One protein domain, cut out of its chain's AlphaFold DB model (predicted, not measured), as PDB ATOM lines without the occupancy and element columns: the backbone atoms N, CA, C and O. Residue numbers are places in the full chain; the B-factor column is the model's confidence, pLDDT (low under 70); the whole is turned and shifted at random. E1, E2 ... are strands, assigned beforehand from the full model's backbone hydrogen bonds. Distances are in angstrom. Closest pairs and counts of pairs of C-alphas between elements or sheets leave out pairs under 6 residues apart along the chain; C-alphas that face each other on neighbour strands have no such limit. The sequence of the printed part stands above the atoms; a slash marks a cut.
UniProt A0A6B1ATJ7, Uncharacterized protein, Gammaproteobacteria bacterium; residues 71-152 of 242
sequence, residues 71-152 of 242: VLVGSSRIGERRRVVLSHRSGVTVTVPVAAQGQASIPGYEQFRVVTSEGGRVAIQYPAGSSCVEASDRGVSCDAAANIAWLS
ATOM      1  N   VAL A  71     -26.719  37.895 -38.853       95.75
ATOM      2  CA  VAL A  71     -26.568  37.895 -40.312       95.75
ATOM      3  C   VAL A  71     -26.325  39.316 -40.807       95.75
ATOM      4  O   VAL A  71     -26.891  40.275 -40.278       95.75
ATOM      5  N   LEU A  72     -25.490  39.468 -41.835       96.25
ATOM      6  CA  LEU A  72     -25.244  40.760 -42.470       96.25
ATOM      7  C   LEU A  72     -26.382  41.116 -43.432       96.25
ATOM      8  O   LEU A  72     -26.597  40.435 -44.430       96.25
ATOM      9  N   VAL A  73     -27.066  42.223 -43.150       95.38
ATOM     10  CA  VAL A  73     -28.154  42.754 -43.990       95.38
ATOM     11  C   VAL A  73     -27.654  43.868 -44.899       95.38
ATOM     12  O   VAL A  73     -28.118  44.028 -46.024       95.38
ATOM     13  N   GLY A  74     -26.698  44.664 -44.422       93.81
ATOM     14  CA  GLY A  74     -26.198  45.804 -45.175       93.81
ATOM     15  C   GLY A  74     -24.857  46.302 -44.667       93.81
ATOM     16  O   GLY A  74     -24.497  46.136 -43.503       93.81
ATOM     17  N   SER A  75     -24.121  46.977 -45.541       92.62
ATOM     18  CA  SER A  75     -22.983  47.796 -45.138       92.62
ATOM     19  C   SER A  75     -22.978  49.089 -45.946       92.62
ATOM     20  O   SER A  75     -23.363  49.107 -47.113       92.62
ATOM     21  N   SER A  76     -22.590  50.196 -45.319       92.12
ATOM     22  CA  SER A  76     -22.494  51.501 -45.973       92.12
ATOM     23  C   SER A  76     -21.216  52.203 -45.544       92.12
ATOM     24  O   SER A  76     -20.793  52.098 -44.389       92.12
ATOM     25  N   ARG A  77     -20.593  52.921 -46.479       91.88
ATOM     26  CA  ARG A  77     -19.413  53.749 -46.232       91.88
ATOM     27  C   ARG A  77     -19.651  55.141 -46.803       91.88
ATOM     28  O   ARG A  77     -19.933  55.277 -47.988       91.88
ATOM     29  N   ILE A  78     -19.499  56.158 -45.959       89.44
ATOM     30  CA  ILE A  78     -19.560  57.571 -46.346       89.44
ATOM     31  C   ILE A  78     -18.292  58.243 -45.815       89.44
ATOM     32  O   ILE A  78     -18.137  58.436 -44.606       89.44
ATOM     33  N   GLY A  79     -17.364  58.558 -46.721       88.50
ATOM     34  CA  GLY A  79     -16.000  58.953 -46.357       88.50
ATOM     35  C   GLY A  79     -15.315  57.852 -45.541       88.50
ATOM     36  O   GLY A  79     -15.279  56.692 -45.954       88.50
ATOM     37  N   GLU A  80     -14.840  58.199 -44.344       83.19
ATOM     38  CA  GLU A  80     -14.223  57.243 -43.408       83.19
ATOM     39  C   GLU A  80     -15.203  56.591 -42.428       83.19
ATOM     40  O   GLU A  80     -14.833  55.698 -41.667       83.19
ATOM     41  N   ARG A  81     -16.474  57.004 -42.435       86.81
ATOM     42  CA  ARG A  81     -17.491  56.425 -41.553       86.81
ATOM     43  C   ARG A  81     -18.084  55.193 -42.213       86.81
ATOM     44  O   ARG A  81     -18.689  55.296 -43.282       86.81
ATOM     45  N   ARG A  82     -17.962  54.044 -41.555       92.00
ATOM     46  CA  ARG A  82     -18.612  52.804 -41.973       92.00
ATOM     47  C   ARG A  82     -19.720  52.435 -40.990       92.00
ATOM     48  O   ARG A  82     -19.604  52.624 -39.781       92.00
ATOM     49  N   ARG A  83     -20.822  51.929 -41.531       94.69
ATOM     50  CA  ARG A  83     -21.933  51.354 -40.772       94.69
ATOM     51  C   ARG A  83     -22.186  49.947 -41.277       94.69
ATOM     52  O   ARG A  83     -22.233  49.727 -42.487       94.69
ATOM     53  N   VAL A  84     -22.343  49.021 -40.348       96.31
ATOM     54  CA  VAL A  84     -22.711  47.629 -40.608       96.31
ATOM     55  C   VAL A  84     -24.107  47.421 -40.043       96.31
ATOM     56  O   VAL A  84     -24.380  47.828 -38.920       96.31
ATOM     57  N   VAL A  85     -24.996  46.827 -40.828       96.62
ATOM     58  CA  VAL A  85     -26.372  46.530 -40.431       96.62
ATOM     59  C   VAL A  85     -26.495  45.023 -40.282       96.62
ATOM     60  O   VAL A  85     -26.293  44.284 -41.247       96.62
ATOM     61  N   LEU A  86     -26.794  44.580 -39.066       96.94
ATOM     62  CA  LEU A  86     -26.890  43.175 -38.688       96.94
ATOM     63  C   LEU A  86     -28.327  42.847 -38.293       96.94
ATOM     64  O   LEU A  86     -28.955  43.627 -37.580       96.94
ATOM     65  N   SER A  87     -28.824  41.689 -38.712       95.69
ATOM     66  CA  SER A  87     -30.049  41.100 -38.170       95.69
ATOM     67  C   SER A  87     -29.671  40.064 -37.125       95.69
ATOM     68  O   SER A  87     -28.854  39.192 -37.412       95.69
ATOM     69  N   HIS A  88     -30.238  40.167 -35.928       95.88
ATOM     70  CA  HIS A  88     -30.121  39.159 -34.883       95.88
ATOM     71  C   HIS A  88     -31.187  38.068 -35.073       95.88
ATOM     72  O   HIS A  88     -32.286  38.365 -35.541       95.88
ATOM     73  N   ARG A  89     -30.925  36.831 -34.634       92.25
ATOM     74  CA  ARG A  89     -31.897  35.710 -34.671       92.25
ATOM     75  C   ARG A  89     -33.238  35.992 -33.979       92.25
ATOM     76  O   ARG A  89     -34.229  35.331 -34.246       92.25
ATOM     77  N   SER A  90     -33.299  36.986 -33.089       92.12
ATOM     78  CA  SER A  90     -34.563  37.443 -32.492       92.12
ATOM     79  C   SER A  90     -35.418  38.304 -33.435       92.12
ATOM     80  O   SER A  90     -36.449  38.816 -33.009       92.12
ATOM     81  N   GLY A  91     -34.957  38.567 -34.661       91.12
ATOM     82  CA  GLY A  91     -35.578  39.481 -35.625       91.12
ATOM     83  C   GLY A  91     -35.211  40.959 -35.435       91.12
ATOM     84  O   GLY A  91     -35.644  41.812 -36.208       91.12
ATOM     85  N   VAL A  92     -34.404  41.299 -34.424       94.44
ATOM     86  CA  VAL A  92     -33.990  42.686 -34.166       94.44
ATOM     87  C   VAL A  92     -32.847  43.071 -35.100       94.44
ATOM     88  O   VAL A  92     -31.811  42.412 -35.133       94.44
ATOM     89  N   THR A  93     -33.006  44.181 -35.822       96.12
ATOM     90  CA  THR A  93     -31.938  44.748 -36.655       96.12
ATOM     91  C   THR A  93     -31.155  45.807 -35.885       96.12
ATOM     92  O   THR A  93     -31.734  46.744 -35.337       96.12
ATOM     93  N   VAL A  94     -29.829  45.689 -35.881       97.19
ATOM     94  CA  VAL A  94     -28.910  46.597 -35.187       97.19
ATOM     95  C   VAL A  94     -27.951  47.227 -36.192       97.19
ATOM     96  O   VAL A  94     -27.395  46.554 -37.059       97.19
ATOM     97  N   THR A  95     -27.736  48.538 -36.075       97.25
ATOM     98  CA  THR A  95     -26.735  49.263 -36.868       97.25
ATOM     99  C   THR A  95     -25.510  49.550 -36.011       97.25
ATOM    100  O   THR A  95     -25.599  50.265 -35.016       97.25
ATOM    101  N   VAL A  96     -24.357  49.030 -36.424       96.94
ATOM    102  CA  VAL A  96     -23.082  49.161 -35.716       96.94
ATOM    103  C   VAL A  96     -22.194  50.167 -36.455       96.94
ATOM    104  O   VAL A  96     -21.814  49.924 -37.608       96.94
ATOM    105  N   PRO A  97     -21.859  51.317 -35.843       95.06
ATOM    106  CA  PRO A  97     -20.829  52.195 -36.373       95.06
ATOM    107  C   PRO A  97     -19.457  51.545 -36.165       95.06
ATOM    108  O   PRO A  97     -19.104  51.161 -35.055       95.06
ATOM    109  N   VAL A  98     -18.674  51.436 -37.234       93.56
ATOM    110  CA  VAL A  98     -17.338  50.832 -37.201       93.56
ATOM    111  C   VAL A  98     -16.345  51.716 -37.944       93.56
ATOM    112  O   VAL A  98     -16.694  52.408 -38.906       93.56
ATOM    113  N   ALA A  99     -15.090  51.689 -37.508       87.69
ATOM    114  CA  ALA A  99     -14.001  52.268 -38.281       87.69
ATOM    115  C   ALA A  99     -13.783  51.477 -39.587       87.69
ATOM    116  O   ALA A  99     -14.224  50.329 -39.733       87.69
ATOM    117  N   ALA A 100     -13.097  52.092 -40.557       80.25
ATOM    118  CA  ALA A 100     -12.762  51.442 -41.827       80.25
ATOM    119  C   ALA A 100     -12.004  50.117 -41.614       80.25
ATOM    120  O   ALA A 100     -12.264  49.147 -42.327       80.25
ATOM    121  N   GLN A 101     -11.143  50.089 -40.598       83.12
ATOM    122  CA  GLN A 101     -10.462  48.920 -40.057       83.12
ATOM    123  C   GLN A 101     -10.543  49.007 -38.533       83.12
ATOM    124  O   GLN A 101     -10.323  50.083 -37.971       83.12
ATOM    125  N   GLY A 102     -10.872  47.909 -37.860       88.50
ATOM    126  CA  GLY A 102     -10.922  47.879 -36.403       88.50
ATOM    127  C   GLY A 102     -12.032  46.993 -35.864       88.50
ATOM    128  O   GLY A 102     -12.554  46.123 -36.560       88.50
ATOM    129  N   GLN A 103     -12.365  47.218 -34.595       93.62
ATOM    130  CA  GLN A 103     -13.386  46.459 -33.885       93.62
ATOM    131  C   GLN A 103     -14.366  47.399 -33.183       93.62
ATOM    132  O   GLN A 103     -13.966  48.464 -32.711       93.62
ATOM    133  N   ALA A 104     -15.633  47.004 -33.092       95.75
ATOM    134  CA  ALA A 104     -16.637  47.696 -32.285       95.75
ATOM    135  C   ALA A 104     -17.591  46.691 -31.636       95.75
ATOM    136  O   ALA A 104     -17.907  45.664 -32.237       95.75
ATOM    137  N   SER A 105     -18.068  46.989 -30.429       96.94
ATOM    138  CA  SER A 105     -19.121  46.195 -29.792       96.94
ATOM    139  C   SER A 105     -20.463  46.377 -30.504       96.94
ATOM    140  O   SER A 105     -20.741  47.440 -31.067       96.94
ATOM    141  N   ILE A 106     -21.302  45.341 -30.471       97.19
ATOM    142  CA  ILE A 106     -22.669  45.405 -30.996       97.19
ATOM    143  C   ILE A 106     -23.590  45.968 -29.898       97.19
ATOM    144  O   ILE A 106     -23.683  45.351 -28.837       97.19
ATOM    145  N   PRO A 107     -24.308  47.087 -30.128       95.88
ATOM    146  CA  PRO A 107     -25.211  47.656 -29.129       95.88
ATOM    147  C   PRO A 107     -26.264  46.651 -28.649       95.88
ATOM    148  O   PRO A 107     -26.972  46.056 -29.462       95.88
ATOM    149  N   GLY A 108     -26.368  46.470 -27.329       94.88
ATOM    150  CA  GLY A 108     -27.272  45.493 -26.701       94.88
ATOM    151  C   GLY A 108     -26.734  44.056 -26.670       94.88
ATOM    152  O   GLY A 108     -27.330  43.193 -26.034       94.88
ATOM    153  N   TYR A 109     -25.583  43.814 -27.300       95.81
ATOM    154  CA  TYR A 109     -24.917  42.518 -27.404       95.81
ATOM    155  C   TYR A 109     -23.405  42.698 -27.203       95.81
ATOM    156  O   TYR A 109     -22.595  42.266 -28.018       95.81
ATOM    157  N   GLU A 110     -23.018  43.362 -26.111       94.94
ATOM    158  CA  GLU A 110     -21.648  43.842 -25.861       94.94
ATOM    159  C   GLU A 110     -20.585  42.731 -25.803       94.94
ATOM    160  O   GLU A 110     -19.396  42.983 -26.010       94.94
ATOM    161  N   GLN A 111     -21.003  41.490 -25.535       94.62
ATOM    162  CA  GLN A 111     -20.126  40.320 -25.596       94.62
ATOM    163  C   GLN A 111     -19.709  39.933 -27.029       94.62
ATOM    164  O   GLN A 111     -18.730  39.208 -27.201       94.62
ATOM    165  N   PHE A 112     -20.401  40.438 -28.052       96.56
ATOM    166  CA  PHE A 112     -20.062  40.263 -29.461       96.56
ATOM    167  C   PHE A 112     -19.379  41.515 -30.010       96.56
ATOM    168  O   PHE A 112     -19.742  42.649 -29.680       96.56
ATOM    169  N   ARG A 113     -18.405  41.323 -30.904       96.88
ATOM    170  CA  ARG A 113     -17.711  42.439 -31.565       96.88
ATOM    171  C   ARG A 113     -17.722  42.277 -33.070       96.88
ATOM    172  O   ARG A 113     -17.382  41.218 -33.580       96.88
ATOM    173  N   VAL A 114     -18.040  43.350 -33.781       96.75
ATOM    174  CA  VAL A 114     -17.826  43.434 -35.225       96.75
ATOM    175  C   VAL A 114     -16.359  43.731 -35.474       96.75
ATOM    176  O   VAL A 114     -15.820  44.677 -34.906       96.75
ATOM    177  N   VAL A 115     -15.735  42.951 -36.346       95.44
ATOM    178  CA  VAL A 115     -14.368  43.132 -36.825       95.44
ATOM    179  C   VAL A 115     -14.430  43.463 -38.312       95.44
ATOM    180  O   VAL A 115     -15.060  42.749 -39.091       95.44
ATOM    181  N   THR A 116     -13.786  44.552 -38.722       93.00
ATOM    182  CA  THR A 116     -13.676  44.938 -40.132       93.00
ATOM    183  C   THR A 116     -12.236  44.844 -40.606       93.00
ATOM    184  O   THR A 116     -11.310  45.255 -39.902       93.00
ATOM    185  N   SER A 117     -12.042  44.318 -41.817       87.25
ATOM    186  CA  SER A 117     -10.724  44.240 -42.453       87.25
ATOM    187  C   SER A 117     -10.567  45.241 -43.595       87.25
ATOM    188  O   SER A 117     -11.535  45.782 -44.145       87.25
ATOM    189  N   GLU A 118      -9.319  45.406 -44.032       76.88
ATOM    190  CA  GLU A 118      -9.021  45.971 -45.343       76.88
ATOM    191  C   GLU A 118      -9.756  45.164 -46.431       76.88
ATOM    192  O   GLU A 118      -9.874  43.938 -46.338       76.88
ATOM    193  N   GLY A 119     -10.367  45.856 -47.394       78.31
ATOM    194  CA  GLY A 119     -11.281  45.255 -48.376       78.31
ATOM    195  C   GLY A 119     -12.760  45.227 -47.968       78.31
ATOM    196  O   GLY A 119     -13.603  44.866 -48.777       78.31
ATOM    197  N   GLY A 120     -13.113  45.659 -46.751       82.50
ATOM    198  CA  GLY A 120     -14.517  45.807 -46.348       82.50
ATOM    199  C   GLY A 120     -15.233  44.508 -45.992       82.50
ATOM    200  O   GLY A 120     -16.459  44.508 -45.915       82.50
ATOM    201  N   ARG A 121     -14.484  43.433 -45.727       91.25
ATOM    202  CA  ARG A 121     -15.051  42.235 -45.106       91.25
ATOM    203  C   ARG A 121     -15.498  42.559 -43.687       91.25
ATOM    204  O   ARG A 121     -14.841  43.323 -42.973       91.25
ATOM    205  N   VAL A 122     -16.619  41.963 -43.309       95.50
ATOM    206  CA  VAL A 122     -17.221  42.091 -41.989       95.50
ATOM    207  C   VAL A 122     -17.174  40.724 -41.337       95.50
ATOM    208  O   VAL A 122     -17.546  39.727 -41.953       95.50
ATOM    209  N   ALA A 123     -16.723  40.682 -40.095       96.50
ATOM    210  CA  ALA A 123     -16.751  39.489 -39.278       96.50
ATOM    211  C   ALA A 123     -17.315  39.799 -37.891       96.50
ATOM    212  O   ALA A 123     -17.326  40.955 -37.465       96.50
ATOM    213  N   ILE A 124     -17.774  38.775 -37.183       96.88
ATOM    214  CA  ILE A 124     -18.202  38.864 -35.790       96.88
ATOM    215  C   ILE A 124     -17.313  37.962 -34.949       96.88
ATOM    216  O   ILE A 124     -17.231  36.765 -35.196       96.88
ATOM    217  N   GLN A 125     -16.679  38.539 -33.935       96.44
ATOM    218  CA  GLN A 125     -16.012  37.801 -32.875       96.44
ATOM    219  C   GLN A 125     -17.050  37.368 -31.841       96.44
ATOM    220  O   GLN A 125     -17.732  38.213 -31.250       96.44
ATOM    221  N   TYR A 126     -17.134  36.060 -31.609       95.69
ATOM    222  CA  TYR A 126     -18.004  35.475 -30.596       95.69
ATOM    223  C   TYR A 126     -17.311  35.489 -29.223       95.69
ATOM    224  O   TYR A 126     -16.083  35.328 -29.152       95.69
ATOM    225  N   PRO A 127     -18.065  35.672 -28.124       95.19
ATOM    226  CA  PRO A 127     -17.524  35.560 -26.777       95.19
ATOM    227  C   PRO A 127     -17.101  34.128 -26.437       95.19
ATOM    228  O   PRO A 127     -17.502  33.150 -27.074       95.19
ATOM    229  N   ALA A 128     -16.299  34.002 -25.379       89.88
ATOM    230  CA  ALA A 128     -15.942  32.702 -24.830       89.88
ATOM    231  C   ALA A 128     -17.208  31.961 -24.359       89.88
ATOM    232  O   ALA A 128     -18.009  32.514 -23.607       89.88
ATOM    233  N   GLY A 129     -17.381  30.714 -24.802       85.06
ATOM    234  CA  GLY A 129     -18.513  29.861 -24.419       85.06
ATOM    235  C   GLY A 129     -19.691  29.847 -25.396       85.06
ATOM    236  O   GLY A 129     -20.588  29.027 -25.227       85.06
ATOM    237  N   SER A 130     -19.681  30.681 -26.438       89.88
ATOM    238  CA  SER A 130     -20.621  30.571 -27.562       89.88
ATOM    239  C   SER A 130     -19.902  30.096 -28.818       89.88
ATOM    240  O   SER A 130     -18.830  30.616 -29.133       89.88
ATOM    241  N   SER A 131     -20.504  29.148 -29.533       90.19
ATOM    242  CA  SER A 131     -20.013  28.641 -30.814       90.19
ATOM    243  C   SER A 131     -20.715  29.319 -31.985       90.19
ATOM    244  O   SER A 131     -21.933  29.498 -31.969       90.19
ATOM    245  N   CYS A 132     -19.948  29.633 -33.025       91.69
ATOM    246  CA  CYS A 132     -20.485  30.051 -34.314       91.69
ATOM    247  C   CYS A 132     -21.271  28.908 -34.982       91.69
ATOM    248  O   CYS A 132     -20.837  27.755 -34.945       91.69
ATOM    249  N   VAL A 133     -22.408  29.235 -35.599       92.62
ATOM    250  CA  VAL A 133     -23.220  28.303 -36.395       92.62
ATOM    251  C   VAL A 133     -23.093  28.682 -37.869       92.62
ATOM    252  O   VAL A 133     -23.402  29.814 -38.243       92.62
ATOM    253  N   GLU A 134     -22.605  27.749 -38.690       93.94
ATOM    254  CA  GLU A 134     -22.436  27.944 -40.136       93.94
ATOM    255  C   GLU A 134     -23.809  28.068 -40.807       93.94
ATOM    256  O   GLU A 134     -24.693  27.244 -40.570       93.94
ATOM    257  N   ALA A 135     -23.978  29.068 -41.671       93.25
ATOM    258  CA  ALA A 135     -25.190  29.244 -42.467       93.25
ATOM    259  C   ALA A 135     -24.837  29.915 -43.798       93.25
ATOM    260  O   ALA A 135     -24.998  31.127 -43.983       93.25
ATOM    261  N   SER A 136     -24.291  29.129 -44.726       91.88
ATOM    262  CA  SER A 136     -23.791  29.631 -46.009       91.88
ATOM    263  C   SER A 136     -24.904  30.200 -46.901       91.88
ATOM    264  O   SER A 136     -24.674  31.138 -47.666       91.88
ATOM    265  N   ASP A 137     -26.126  29.683 -46.768       90.81
ATOM    266  CA  ASP A 137     -27.345  30.189 -47.405       90.81
ATOM    267  C   ASP A 137     -27.666  31.629 -46.971       90.81
ATOM    268  O   ASP A 137     -28.068  32.449 -47.801       90.81
ATOM    269  N   ARG A 138     -27.374  31.958 -45.706       92.12
ATOM    270  CA  ARG A 138     -27.511  33.299 -45.113       92.12
ATOM    271  C   ARG A 138     -26.202  34.092 -45.081       92.12
ATOM    272  O   ARG A 138     -26.146  35.164 -44.489       92.12
ATOM    273  N   GLY A 139     -25.156  33.595 -45.742       93.69
ATOM    274  CA  GLY A 139     -23.884  34.297 -45.900       93.69
ATOM    275  C   GLY A 139     -23.005  34.326 -44.651       93.69
ATOM    276  O   GLY A 139     -22.145  35.202 -44.560       93.69
ATOM    277  N   VAL A 140     -23.206  33.399 -43.711       95.62
ATOM    278  CA  VAL A 140     -22.404  33.248 -42.491       95.62
ATOM    279  C   VAL A 140     -21.453  32.067 -42.650       95.62
ATOM    280  O   VAL A 140     -21.908  30.945 -42.867       95.62
ATOM    281  N   SER A 141     -20.151  32.320 -42.508       95.56
ATOM    282  CA  SER A 141     -19.123  31.279 -42.494       95.56
ATOM    283  C   SER A 141     -18.225  31.367 -41.267       95.56
ATOM    284  O   SER A 141     -17.718  32.432 -40.932       95.56
ATOM    285  N   CYS A 142     -18.042  30.257 -40.573       95.69
ATOM    286  CA  CYS A 142     -17.430  30.161 -39.265       95.69
ATOM    287  C   CYS A 142     -15.977  29.690 -39.353       95.69
ATOM    288  O   CYS A 142     -15.656  28.654 -39.929       95.69
ATOM    289  N   ASP A 143     -15.103  30.408 -38.660       94.75
ATOM    290  CA  ASP A 143     -13.779  29.943 -38.273       94.75
ATOM    291  C   ASP A 143     -13.828  29.507 -36.803       94.75
ATOM    292  O   ASP A 143     -13.836  30.332 -35.883       94.75
ATOM    293  N   ALA A 144     -13.876  28.192 -36.581       88.69
ATOM    294  CA  ALA A 144     -13.943  27.608 -35.244       88.69
ATOM    295  C   ALA A 144     -12.654  27.809 -34.427       88.69
ATOM    296  O   ALA A 144     -12.721  27.844 -33.200       88.69
ATOM    297  N   ALA A 145     -11.493  27.962 -35.076       89.31
ATOM    298  CA  ALA A 145     -10.222  28.153 -34.378       89.31
ATOM    299  C   ALA A 145     -10.115  29.569 -33.797       89.31
ATOM    300  O   ALA A 145      -9.628  29.748 -32.681       89.31
ATOM    301  N   ALA A 146     -10.604  30.568 -34.536       90.31
ATOM    302  CA  ALA A 146     -10.632  31.960 -34.089       90.31
ATOM    303  C   ALA A 146     -11.920  32.342 -33.327       90.31
ATOM    304  O   ALA A 146     -11.990  33.415 -32.723       90.31
ATOM    305  N   ASN A 147     -12.942  31.481 -33.348       93.94
ATOM    306  CA  ASN A 147     -14.306  31.778 -32.897       93.94
ATOM    307  C   ASN A 147     -14.881  33.043 -33.569       93.94
ATOM    308  O   ASN A 147     -15.447  33.930 -32.920       93.94
ATOM    309  N   ILE A 148     -14.669  33.141 -34.884       94.94
ATOM    310  CA  ILE A 148     -15.070  34.275 -35.723       94.94
ATOM    311  C   ILE A 148     -16.076  33.800 -36.771       94.94
ATOM    312  O   ILE A 148     -15.878  32.765 -37.395       94.94
ATOM    313  N   ALA A 149     -17.120  34.589 -37.013       96.69
ATOM    314  CA  ALA A 149     -18.029  34.413 -38.141       96.69
ATOM    315  C   ALA A 149     -17.749  35.462 -39.217       96.69
ATOM    316  O   ALA A 149     -17.949  36.652 -38.983       96.69
ATOM    317  N   TRP A 150     -17.320  35.046 -40.398       96.44
ATOM    318  CA  TRP A 150     -17.259  35.876 -41.592       96.44
ATOM    319  C   TRP A 150     -18.651  36.055 -42.180       96.44
ATOM    320  O   TRP A 150     -19.379  35.085 -42.387       96.44
ATOM    321  N   LEU A 151     -19.010  37.303 -42.465       96.38
ATOM    322  CA  LEU A 151     -20.316  37.651 -42.994       96.38
ATOM    323  C   LEU A 151     -20.207  38.193 -44.416       96.38
ATOM    324  O   LEU A 151     -19.359  39.034 -44.728       96.38
ATOM    325  N   SER A 152     -21.124  37.747 -45.261       95.06
ATOM    326  CA  SER A 152     -21.272  38.181 -46.645       95.06
ATOM    327  C   SER A 152     -22.717  38.577 -46.919       95.06
ATOM    328  O   SER A 152     -23.651  37.997 -46.369       95.06
TER     329      SER A 152
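What this domain is: This is residues 71 to 152 of the 242 residues of an uncharacterized protein of Gammaproteobacteria bacterium (UniProt A0A6B1ATJ7). Two sheets make a sandwich, partly face to face with their strands crossed at 52 degrees: a strongly twisted sheet of five strands, E4 to E8, and a smaller one of three, E1 to E3. The chain makes the small sheet first, changes over at the tight link from E3 to E4, and then makes the larger sheet, with a long loop, residues 126 to 139, between E6 and E7. The printed part has 82 residues with eight named strands, E1 to E8, and no named helix, class all strand; the sheets run E4 E5 E6 E8 E7 and E1 E2 E3, both antiparallel. It is compact, with a radius of gyration of the C-alphas of 11.9 A, and rounded, spanning 35 by 26 by 25 A.

How they stand to each other: In the larger sheet, E4, residues 102 to 106, E5, residues 109 to 116, and E6, residues 122 to 125, form a meander, each strand the antiparallel neighbour of the one before. N 104 and O 114 are 3.0 A apart, and N 115 and O 123 2.8 A, within hydrogen-bond range. E5 bends by 67 degrees at residue 112. On the other side of E6 is E8, residues 148 to 151, with N 124 and O 149 2.8 A apart; E8 forms a hairpin with the edge strand E7, residues 140 to 143, where N 150 and O 141 are 2.7 A apart. The second sheet is also a meander: E1, residues 71 to 78, E2, residues 81 to 88, and E3, residues 93 to 98. N 76 and O 83 are 2.9 A apart, and N 96 and O 84 2.8 A. It is only just strongly twisted, its C-alphas lying up to 4.2 A off its best plane. Between the sheets, the closest C-alphas of E3 and E4 are those of Val 98 and Ala 104, 5.9 A apart; those of E1 and E8 are Leu 72 and Leu 151, also 5.9 A. E1 and E6 are near each other, while E7 is apart from E2 and E3.

Where its parts are: E1 begins at C-alpha 71, (-26.568, 37.895, -40.312), and measures 21.7 A from first to last C-alpha. E2 measures 22.4 A, E5 17.2 A and E3 15.8 A. E4 begins at C-alpha 102, (-10.922, 47.879, -36.403), and E8 ends at C-alpha 151, (-20.316, 37.651, -42.994).

The domain as a whole: The two C-alphas farthest apart are those of Gly 79 and Gly 129, 36.5 A. The printed part has no cut. The link from E6 to E7, 14 residues, is long; the other links are tight. The mean pLDDT of the printed part is 92.8, and no printed residue is under 70.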